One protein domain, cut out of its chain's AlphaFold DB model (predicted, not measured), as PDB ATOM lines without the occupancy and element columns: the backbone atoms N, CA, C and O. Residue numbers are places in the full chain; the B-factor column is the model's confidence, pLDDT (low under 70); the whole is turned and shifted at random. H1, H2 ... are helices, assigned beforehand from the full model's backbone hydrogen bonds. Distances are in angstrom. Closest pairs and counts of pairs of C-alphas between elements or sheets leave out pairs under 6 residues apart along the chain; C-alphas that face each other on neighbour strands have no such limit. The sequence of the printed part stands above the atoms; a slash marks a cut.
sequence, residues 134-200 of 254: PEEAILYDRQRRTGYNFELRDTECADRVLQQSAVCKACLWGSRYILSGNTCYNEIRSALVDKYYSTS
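This is residues 134 to 200 of the 254 residues of an uncharacterized protein of Ascobolus immersus RN42 (UniProt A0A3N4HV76). A loose, flat frame of four helices: H1 makes one side, H2 the side across from it, and H3 the end that joins them, with the beginning of H1 packed on H3, while H1 and H2 stay apart. Residues 149 to 157, at the turn from H1 into H2, stick out at one end of the frame, and residues 190 to 200, nearly all of them in H4, stick out at the other as an arm. The printed part has 67 residues with four named helices, in the order H1, H2, H3, H4, and no named strand; its class is all helix. The whole is loose, with a radius of gyration of the C-alphas of 14.7 A, and its C-alphas span 39 by 31 by 16 A.

H1, residues 134 to 147, begins with C-alpha 134 at (4.666, 2.975, -26.650) and is 20.1 A from first to last C-alpha. H2, residues 155 to 163, begins with C-alpha 155 at (-22.516, 7.159, -26.175) and measures 13.3 A. H3, residues 169 to 179, measures 15.7 A. H4, residues 185 to 199, is the longest helix by residues, measures 20.6 A and ends with C-alpha 199 at (-3.794, 25.454, -40.903).

H1 and H3 touch, with 16 pairs of C-alphas within 8 A. Their closest C-alphas are those of Pro 134 and Ser 175, 4.2 A apart. Their lines stand at a steep tilt of 59 degrees, and they run opposite ways. H2 touches no helix and is apart from H1, H3 and H4. H3 and H4 only just touch, with 3 pairs of C-alphas within 8 A. H4 touches H3 with residue 185 alone, and the closest C-alphas are those of Gly 174 and Tyr 185, 6.1 A apart. H3 and H4 form a helical hairpin, running opposite ways at a shallow tilt of 29 degrees. H1 and H4 are apart. In H1, H3 and H4 every O i to N i+4 pair is within hydrogen-bond range; in H2 it is 3 of 5 pairs.

The C-alphas of Glu 151 and Ser 198, 41.0 A apart, are the two farthest from each other in the domain. Without the stretches that stand free, residues 149 to 157 and 190 to 200, the body has 47 residues and spans 32 by 17 by 12 A. The printed part has no cut. The links from H2 to H3 and from H3 to H4 are tight, and the link from H1 to H2 is short, with 7 residues. The mean pLDDT of the printed part is 71.8; 34 residues are under 70, namely residues 148 to 163 and 183 to 200.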
ATOM      1  N   PRO A 134       5.696   3.389 -25.705       90.56
ATOM      2  CA  PRO A 134       4.666   2.975 -26.650       90.56
ATOM      3  C   PRO A 134       4.102   1.579 -26.339       90.56
ATOM      4  O   PRO A 134       2.917   1.316 -26.561       90.56
ATOM      5  N   GLU A 135       4.916   0.682 -25.785       94.19
ATOM      6  CA  GLU A 135       4.482  -0.625 -25.298       94.19
ATOM      7  C   GLU A 135       3.474  -0.479 -24.154       94.19
ATOM      8  O   GLU A 135       2.392  -1.078 -24.205       94.19
ATOM      9  N   GLU A 136       3.791   0.352 -23.158       94.88
ATOM     10  CA  GLU A 136       2.883   0.645 -22.050       94.88
ATOM     11  C   GLU A 136       1.588   1.287 -22.542       94.88
ATOM     12  O   GLU A 136       0.511   0.867 -22.127       94.88
ATOM     13  N   ALA A 137       1.660   2.225 -23.487       93.38
ATOM     14  CA  ALA A 137       0.483   2.883 -24.042       93.38
ATOM     15  C   ALA A 137      -0.514   1.903 -24.677       93.38
ATOM     16  O   ALA A 137      -1.729   2.015 -24.486       93.38
ATOM     17  N   ILE A 138      -0.014   0.906 -25.408       92.81
ATOM     18  CA  ILE A 138      -0.860  -0.124 -26.019       92.81
ATOM     19  C   ILE A 138      -1.422  -1.079 -24.966       92.81
ATOM     20  O   ILE A 138      -2.589  -1.474 -25.054       92.81
ATOM     21  N   LEU A 139      -0.609  -1.468 -23.981       94.38
ATOM     22  CA  LEU A 139      -1.061  -2.322 -22.884       94.38
ATOM     23  C   LEU A 139      -2.137  -1.623 -22.047       94.38
ATOM     24  O   LEU A 139      -3.160  -2.240 -21.747       94.38
ATOM     25  N   TYR A 140      -1.949  -0.339 -21.750       94.62
ATOM     26  CA  TYR A 140      -2.900   0.505 -21.041       94.62
ATOM     27  C   TYR A 140      -4.246   0.580 -21.774       94.62
ATOM     28  O   TYR A 140      -5.279   0.239 -21.195       94.62
ATOM     29  N   ASP A 141      -4.244   0.922 -23.071       92.50
ATOM     30  CA  ASP A 141      -5.460   0.960 -23.907       92.50
ATOM     31  C   ASP A 141      -6.179  -0.396 -23.913       92.50
ATOM     32  O   ASP A 141      -7.400  -0.463 -23.755       92.50
ATOM     33  N   ARG A 142      -5.430  -1.501 -24.038       91.12
ATOM     34  CA  ARG A 142      -6.010  -2.849 -24.009       91.12
ATOM     35  C   ARG A 142      -6.682  -3.138 -22.667       91.12
ATOM     36  O   ARG A 142      -7.815  -3.619 -22.664       91.12
ATOM     37  N   GLN A 143      -6.008  -2.861 -21.555       91.81
ATOM     38  CA  GLN A 143      -6.535  -3.152 -20.222       91.81
ATOM     39  C   GLN A 143      -7.751  -2.308 -19.879       91.81
ATOM     40  O   GLN A 143      -8.757  -2.844 -19.405       91.81
ATOM     41  N   ARG A 144      -7.698  -1.014 -20.199       88.75
ATOM     42  CA  ARG A 144      -8.816  -0.095 -20.004       88.75
ATOM     43  C   ARG A 144     -10.052  -0.570 -20.769       88.75
ATOM     44  O   ARG A 144     -11.126  -0.662 -20.184       88.75
ATOM     45  N   ARG A 145      -9.899  -0.995 -22.030       86.38
ATOM     46  CA  ARG A 145     -11.006  -1.577 -22.818       86.38
ATOM     47  C   ARG A 145     -11.562  -2.864 -22.215       86.38
ATOM     48  O   ARG A 145     -12.765  -3.079 -22.277       86.38
ATOM     49  N   THR A 146     -10.716  -3.730 -21.654       84.19
ATOM     50  CA  THR A 146     -11.180  -4.992 -21.051       84.19
ATOM     51  C   THR A 146     -11.873  -4.808 -19.703       84.19
ATOM     52  O   THR A 146     -12.784  -5.572 -19.391       84.19
ATOM     53  N   GLY A 147     -11.456  -3.810 -18.913       71.69
ATOM     54  CA  GLY A 147     -12.106  -3.456 -17.649       71.69
ATOM     55  C   GLY A 147     -13.486  -2.837 -17.870       71.69
ATOM     56  O   GLY A 147     -14.427  -3.148 -17.145       71.69
ATOM     57  N   TYR A 148     -13.639  -2.059 -18.943       61.09
ATOM     58  CA  TYR A 148     -14.920  -1.545 -19.423       61.09
ATOM     59  C   TYR A 148     -15.659  -2.573 -20.301       61.09
ATOM     60  O   TYR A 148     -16.017  -2.301 -21.441       61.09
ATOM     61  N   ASN A 149     -15.966  -3.752 -19.755       49.41
ATOM     62  CA  ASN A 149     -17.068  -4.583 -20.272       49.41
ATOM     63  C   ASN A 149     -18.426  -4.116 -19.708       49.41
ATOM     64  O   ASN A 149     -19.330  -4.920 -19.494       49.41
ATOM     65  N   PHE A 150     -18.573  -2.819 -19.425       45.78
ATOM     66  CA  PHE A 150     -19.879  -2.256 -19.128       45.78
ATOM     67  C   PHE A 150     -20.585  -2.055 -20.465       45.78
ATOM     68  O   PHE A 150     -20.037  -1.406 -21.356       45.78
ATOM     69  N   GLU A 151     -21.767  -2.647 -20.618       46.66
ATOM     70  CA  GLU A 151     -22.692  -2.406 -21.726       46.66
ATOM     71  C   GLU A 151     -23.121  -0.926 -21.726       46.66
ATOM     72  O   GLU A 151     -24.250  -0.584 -21.382       46.66
ATOM     73  N   LEU A 152     -22.215  -0.013 -22.072       46.25
ATOM     74  CA  LEU A 152     -22.518   1.399 -22.256       46.25
ATOM     75  C   LEU A 152     -23.326   1.522 -23.547       46.25
ATOM     76  O   LEU A 152     -22.782   1.678 -24.636       46.25
ATOM     77  N   ARG A 153     -24.649   1.399 -23.404       48.75
ATOM     78  CA  ARG A 153     -25.627   1.761 -24.438       48.75
ATOM     79  C   ARG A 153     -25.699   3.274 -24.664       48.75
ATOM     80  O   ARG A 153     -26.225   3.680 -25.694       48.75
ATOM     81  N   ASP A 154     -25.115   4.074 -23.770       48.34
ATOM     82  CA  ASP A 154     -25.110   5.532 -23.861       48.34
ATOM     83  C   ASP A 154     -23.739   6.065 -24.290       48.34
ATOM     84  O   ASP A 154     -22.742   5.998 -23.563       48.34
ATOM     85  N   THR A 155     -23.705   6.620 -25.500       53.06
ATOM     86  CA  THR A 155     -22.516   7.159 -26.175       53.06
ATOM     87  C   THR A 155     -21.901   8.363 -25.458       53.06
ATOM     88  O   THR A 155     -20.691   8.555 -25.535       53.06
ATOM     89  N   GLU A 156     -22.684   9.139 -24.703       53.88
ATOM     90  CA  GLU A 156     -22.189  10.332 -23.993       53.88
ATOM     91  C   GLU A 156     -21.250  10.003 -22.817       53.88
ATOM     92  O   GLU A 156     -20.361  10.791 -22.487       53.88
ATOM     93  N   CYS A 157     -21.396   8.830 -22.190       49.06
ATOM     94  CA  CYS A 157     -20.516   8.419 -21.092       49.06
ATOM     95  C   CYS A 157     -19.137   7.968 -21.609       49.06
ATOM     96  O   CYS A 157     -18.117   8.208 -20.959       49.06
ATOM     97  N   ALA A 158     -19.086   7.384 -22.811       55.97
ATOM     98  CA  ALA A 158     -17.842   6.922 -23.420       55.97
ATOM     99  C   ALA A 158     -16.863   8.077 -23.699       55.97
ATOM    100  O   ALA A 158     -15.667   7.930 -23.450       55.97
ATOM    101  N   ASP A 159     -17.354   9.242 -24.134       55.50
ATOM    102  CA  ASP A 159     -16.491  10.388 -24.447       55.50
ATOM    103  C   ASP A 159     -15.869  11.033 -23.202       55.50
ATOM    104  O   ASP A 159     -14.678  11.349 -23.213       55.50
ATOM    105  N   ARG A 160     -16.608  11.148 -22.086       58.31
ATOM    106  CA  ARG A 160     -16.022  11.615 -20.810       58.31
ATOM    107  C   ARG A 160     -14.981  10.639 -20.270       58.31
ATOM    108  O   ARG A 160     -13.932  11.059 -19.790       58.31
ATOM    109  N   VAL A 161     -15.234   9.335 -20.399       60.12
ATOM    110  CA  VAL A 161     -14.258   8.305 -20.020       60.12
ATOM    111  C   VAL A 161     -13.015   8.379 -20.909       60.12
ATOM    112  O   VAL A 161     -11.917   8.137 -20.422       60.12
ATOM    113  N   LEU A 162     -13.126   8.744 -22.187       62.50
ATOM    114  CA  LEU A 162     -11.960   8.920 -23.059       62.50
ATOM    115  C   LEU A 162     -11.156  10.192 -22.752       62.50
ATOM    116  O   LEU A 162      -9.951  10.206 -23.004       62.50
ATOM    117  N   GLN A 163     -11.784  11.230 -22.193       67.44
ATOM    118  CA  GLN A 163     -11.102  12.474 -21.813       67.44
ATOM    119  C   GLN A 163     -10.139  12.299 -20.630       67.44
ATOM    120  O   GLN A 163      -9.146  13.013 -20.558       67.44
ATOM    121  N   GLN A 164     -10.366  11.317 -19.752       76.31
ATOM    122  CA  GLN A 164      -9.478  10.986 -18.625       76.31
ATOM    123  C   GLN A 164      -8.537   9.811 -18.944       76.31
ATOM    124  O   GLN A 164      -8.290   8.940 -18.108       76.31
ATOM    125  N   SER A 165      -8.108   9.686 -20.200       86.44
ATOM    126  CA  SER A 165      -7.162   8.650 -20.614       86.44
ATOM    127  C   SER A 165      -5.728   9.098 -20.381       86.44
ATOM    128  O   SER A 165      -5.349  10.154 -20.876       86.44
ATOM    129  N   ALA A 166      -4.913   8.241 -19.754       91.06
ATOM    130  CA  ALA A 166      -3.466   8.460 -19.641       91.06
ATOM    131  C   ALA A 166      -2.760   8.569 -21.002       91.06
ATOM    132  O   ALA A 166      -1.633   9.041 -21.122       91.06
ATOM    133  N   VAL A 167      -3.425   8.083 -22.055       90.12
ATOM    134  CA  VAL A 167      -2.921   8.065 -23.424       90.12
ATOM    135  C   VAL A 167      -3.945   8.720 -24.335       90.12
ATOM    136  O   VAL A 167      -5.061   8.213 -24.494       90.12
ATOM    137  N   CYS A 168      -3.568   9.821 -24.981       87.12
ATOM    138  CA  CYS A 168      -4.411  10.435 -26.003       87.12
ATOM    139  C   CYS A 168      -4.460   9.566 -27.277       87.12
ATOM    140  O   CYS A 168      -3.567   8.752 -27.537       87.12
ATOM    141  N   LYS A 169      -5.486   9.759 -28.122       84.25
ATOM    142  CA  LYS A 169      -5.639   8.990 -29.374       84.25
ATOM    143  C   LYS A 169      -4.386   9.085 -30.258       84.25
ATOM    144  O   LYS A 169      -3.933   8.064 -30.761       84.25
ATOM    145  N   ALA A 170      -3.783  10.267 -30.393       80.44
ATOM    146  CA  ALA A 170      -2.579  10.450 -31.206       80.44
ATOM    147  C   ALA A 170      -1.379   9.633 -30.683       80.44
ATOM    148  O   ALA A 170      -0.762   8.902 -31.456       80.44
ATOM    149  N   CYS A 171      -1.093   9.679 -29.376       83.62
ATOM    150  CA  CYS A 171      -0.003   8.905 -28.767       83.62
ATOM    151  C   CYS A 171      -0.221   7.394 -28.901       83.62
ATOM    152  O   CYS A 171       0.715   6.667 -29.233       83.62
ATOM    153  N   LEU A 172      -1.454   6.911 -28.718       88.00
ATOM    154  CA  LEU A 172      -1.778   5.492 -28.894       88.00
ATOM    155  C   LEU A 172      -1.519   5.023 -30.332       88.00
ATOM    156  O   LEU A 172      -0.986   3.935 -30.565       88.00
ATOM    157  N   TRP A 173      -1.903   5.839 -31.306       84.62
ATOM    158  CA  TRP A 173      -1.675   5.551 -32.717       84.62
ATOM    159  C   TRP A 173      -0.196   5.556 -33.073       84.62
ATOM    160  O   TRP A 173       0.278   4.617 -33.712       84.62
ATOM    161  N   GLY A 174       0.538   6.558 -32.593       80.56
ATOM    162  CA  GLY A 174       1.987   6.607 -32.714       80.56
ATOM    163  C   GLY A 174       2.672   5.375 -32.157       80.56
ATOM    164  O   GLY A 174       3.517   4.773 -32.812       80.56
ATOM    165  N   SER A 175       2.216   4.931 -30.991       87.06
ATOM    166  CA  SER A 175       2.730   3.736 -30.329       87.06
ATOM    167  C   SER A 175       2.530   2.480 -31.176       87.06
ATOM    168  O   SER A 175       3.467   1.717 -31.399       87.06
ATOM    169  N   ARG A 176       1.324   2.285 -31.732       87.19
ATOM    170  CA  ARG A 176       1.040   1.160 -32.644       87.19
ATOM    171  C   ARG A 176       1.912   1.197 -33.892       87.19
ATOM    172  O   ARG A 176       2.316   0.148 -34.392       87.19
ATOM    173  N   TYR A 177       2.175   2.395 -34.394       83.25
ATOM    174  CA  TYR A 177       2.995   2.595 -35.574       83.25
ATOM    175  C   TYR A 177       4.460   2.214 -35.313       83.25
ATOM    176  O   TYR A 177       5.012   1.418 -36.074       83.25
ATOM    177  N   ILE A 178       5.035   2.671 -34.191       82.56
ATOM    178  CA  ILE A 178       6.395   2.315 -33.749       82.56
ATOM    179  C   ILE A 178       6.537   0.796 -33.591       82.56
ATOM    180  O   ILE A 178       7.442   0.201 -34.175       82.56
ATOM    181  N   LEU A 179       5.608   0.137 -32.885       84.75
ATOM    182  CA  LEU A 179       5.680  -1.318 -32.675       84.75
ATOM    183  C   LEU A 179       5.476  -2.145 -33.947       84.75
ATOM    184  O   LEU A 179       5.818  -3.326 -33.976       84.75
ATOM    185  N   SER A 180       4.940  -1.543 -35.008       85.69
ATOM    186  CA  SER A 180       4.847  -2.193 -36.320       85.69
ATOM    187  C   SER A 180       6.179  -2.176 -37.084       85.69
ATOM    188  O   SER A 180       6.228  -2.640 -38.220       85.69
ATOM    189  N   GLY A 181       7.254  -1.658 -36.476       82.94
ATOM    190  CA  GLY A 181       8.578  -1.533 -37.086       82.94
ATOM    191  C   GLY A 181       8.748  -0.273 -37.933       82.94
ATOM    192  O   GLY A 181       9.758  -0.134 -38.617       82.94
ATOM    193  N   ASN A 182       7.785   0.651 -37.890       78.56
ATOM    194  CA  ASN A 182       7.881   1.901 -38.627       78.56
ATOM    195  C   ASN A 182       8.527   2.969 -37.731       78.56
ATOM    196  O   ASN A 182       7.921   3.464 -36.780       78.56
ATOM    197  N   THR A 183       9.773   3.330 -38.026       64.00
ATOM    198  CA  THR A 183      10.597   4.226 -37.194       64.00
ATOM    199  C   THR A 183      10.314   5.716 -37.397       64.00
ATOM    200  O   THR A 183      10.818   6.541 -36.642       64.00
ATOM    201  N   CYS A 184       9.495   6.093 -38.381       62.66
ATOM    202  CA  CYS A 184       9.298   7.494 -38.755       62.66
ATOM    203  C   CYS A 184       8.225   8.228 -37.933       62.66
ATOM    204  O   CYS A 184       7.751   9.276 -38.357       62.66
ATOM    205  N   TYR A 185       7.829   7.745 -36.746       59.94
ATOM    206  CA  TYR A 185       6.801   8.439 -35.953       59.94
ATOM    207  C   TYR A 185       7.176   9.893 -35.644       59.94
ATOM    208  O   TYR A 185       6.305  10.752 -35.705       59.94
ATOM    209  N   ASN A 186       8.451  10.195 -35.382       54.81
ATOM    210  CA  ASN A 186       8.885  11.576 -35.161       54.81
ATOM    211  C   ASN A 186       8.803  12.422 -36.439       54.81
ATOM    212  O   ASN A 186       8.403  13.577 -36.367       54.81
ATOM    213  N   GLU A 187       9.093  11.845 -37.605       66.25
ATOM    214  CA  GLU A 187       8.980  12.535 -38.896       66.25
ATOM    215  C   GLU A 187       7.511  12.777 -39.263       66.25
ATOM    216  O   GLU A 187       7.144  13.878 -39.660       66.25
ATOM    217  N   ILE A 188       6.645  11.783 -39.045       61.00
ATOM    218  CA  ILE A 188       5.198  11.897 -39.249       61.00
ATOM    219  C   ILE A 188       4.594  12.867 -38.234       61.00
ATOM    220  O   ILE A 188       3.772  13.696 -38.604       61.00
ATOM    221  N   ARG A 189       4.991  12.804 -36.960       59.09
ATOM    222  CA  ARG A 189       4.508  13.714 -35.920       59.09
ATOM    223  C   ARG A 189       4.939  15.142 -36.214       59.09
ATOM    224  O   ARG A 189       4.076  16.006 -36.173       59.09
ATOM    225  N   SER A 190       6.208  15.393 -36.536       62.41
ATOM    226  CA  SER A 190       6.657  16.725 -36.957       62.41
ATOM    227  C   SER A 190       5.888  17.196 -38.187       62.41
ATOM    228  O   SER A 190       5.321  18.280 -38.148       62.41
ATOM    229  N   ALA A 191       5.721  16.356 -39.214       64.62
ATOM    230  CA  ALA A 191       4.943  16.718 -40.398       64.62
ATOM    231  C   ALA A 191       3.464  17.023 -40.083       64.62
ATOM    232  O   ALA A 191       2.885  17.944 -40.657       64.62
ATOM    233  N   LEU A 192       2.838  16.274 -39.171       58.75
ATOM    234  CA  LEU A 192       1.450  16.494 -38.751       58.75
ATOM    235  C   LEU A 192       1.306  17.743 -37.877       58.75
ATOM    236  O   LEU A 192       0.344  18.489 -38.045       58.75
ATOM    237  N   VAL A 193       2.252  17.980 -36.968       63.66
ATOM    238  CA  VAL A 193       2.279  19.142 -36.073       63.66
ATOM    239  C   VAL A 193       2.522  20.423 -36.870       63.66
ATOM    240  O   VAL A 193       1.752  21.372 -36.733       63.66
ATOM    241  N   ASP A 194       3.511  20.431 -37.764       66.38
ATOM    242  CA  ASP A 194       3.812  21.572 -38.635       66.38
ATOM    243  C   ASP A 194       2.612  21.906 -39.532       66.38
ATOM    244  O   ASP A 194       2.228  23.070 -39.680       66.38
ATOM    245  N   LYS A 195       1.940  20.877 -40.066       58.22
ATOM    246  CA  LYS A 195       0.738  21.062 -40.883       58.22
ATOM    247  C   LYS A 195      -0.440  21.585 -40.056       58.22
ATOM    248  O   LYS A 195      -1.096  22.525 -40.496       58.22
ATOM    249  N   TYR A 196      -0.661  21.065 -38.846       57.84
ATOM    250  CA  TYR A 196      -1.707  21.537 -37.932       57.84
ATOM    251  C   TYR A 196      -1.545  23.026 -37.594       57.84
ATOM    252  O   TYR A 196      -2.479  23.809 -37.792       57.84
ATOM    253  N   TYR A 197      -0.342  23.438 -37.180       57.47
ATOM    254  CA  TYR A 197      -0.058  24.837 -36.859       57.47
ATOM    255  C   TYR A 197      -0.143  25.758 -38.082       57.47
ATOM    256  O   TYR A 197      -0.581  26.898 -37.945       57.47
ATOM    257  N   SER A 198       0.178  25.266 -39.285       61.69
ATOM    258  CA  SER A 198       0.014  26.049 -40.519       61.69
ATOM    259  C   SER A 198      -1.456  26.291 -40.902       61.69
ATOM    260  O   SER A 198      -1.786  27.337 -41.458       61.69
ATOM    261  N   THR A 199      -2.359  25.361 -40.569       54.19
ATOM    262  CA  THR A 199      -3.794  25.454 -40.903       54.19
ATOM    263  C   THR A 199      -4.641  26.158 -39.841       54.19
ATOM    264  O   THR A 199      -5.680  26.723 -40.172       54.19
ATOM    265  N   SER A 200      -4.196  26.197 -38.581       48.19
ATOM    266  CA  SER A 200      -4.975  26.740 -37.453       48.19
ATOM    267  C   SER A 200      -5.130  28.275 -37.447       48.19
ATOM    268  O   SER A 200      -5.749  28.819 -36.537       48.19
TER     269      SER A 200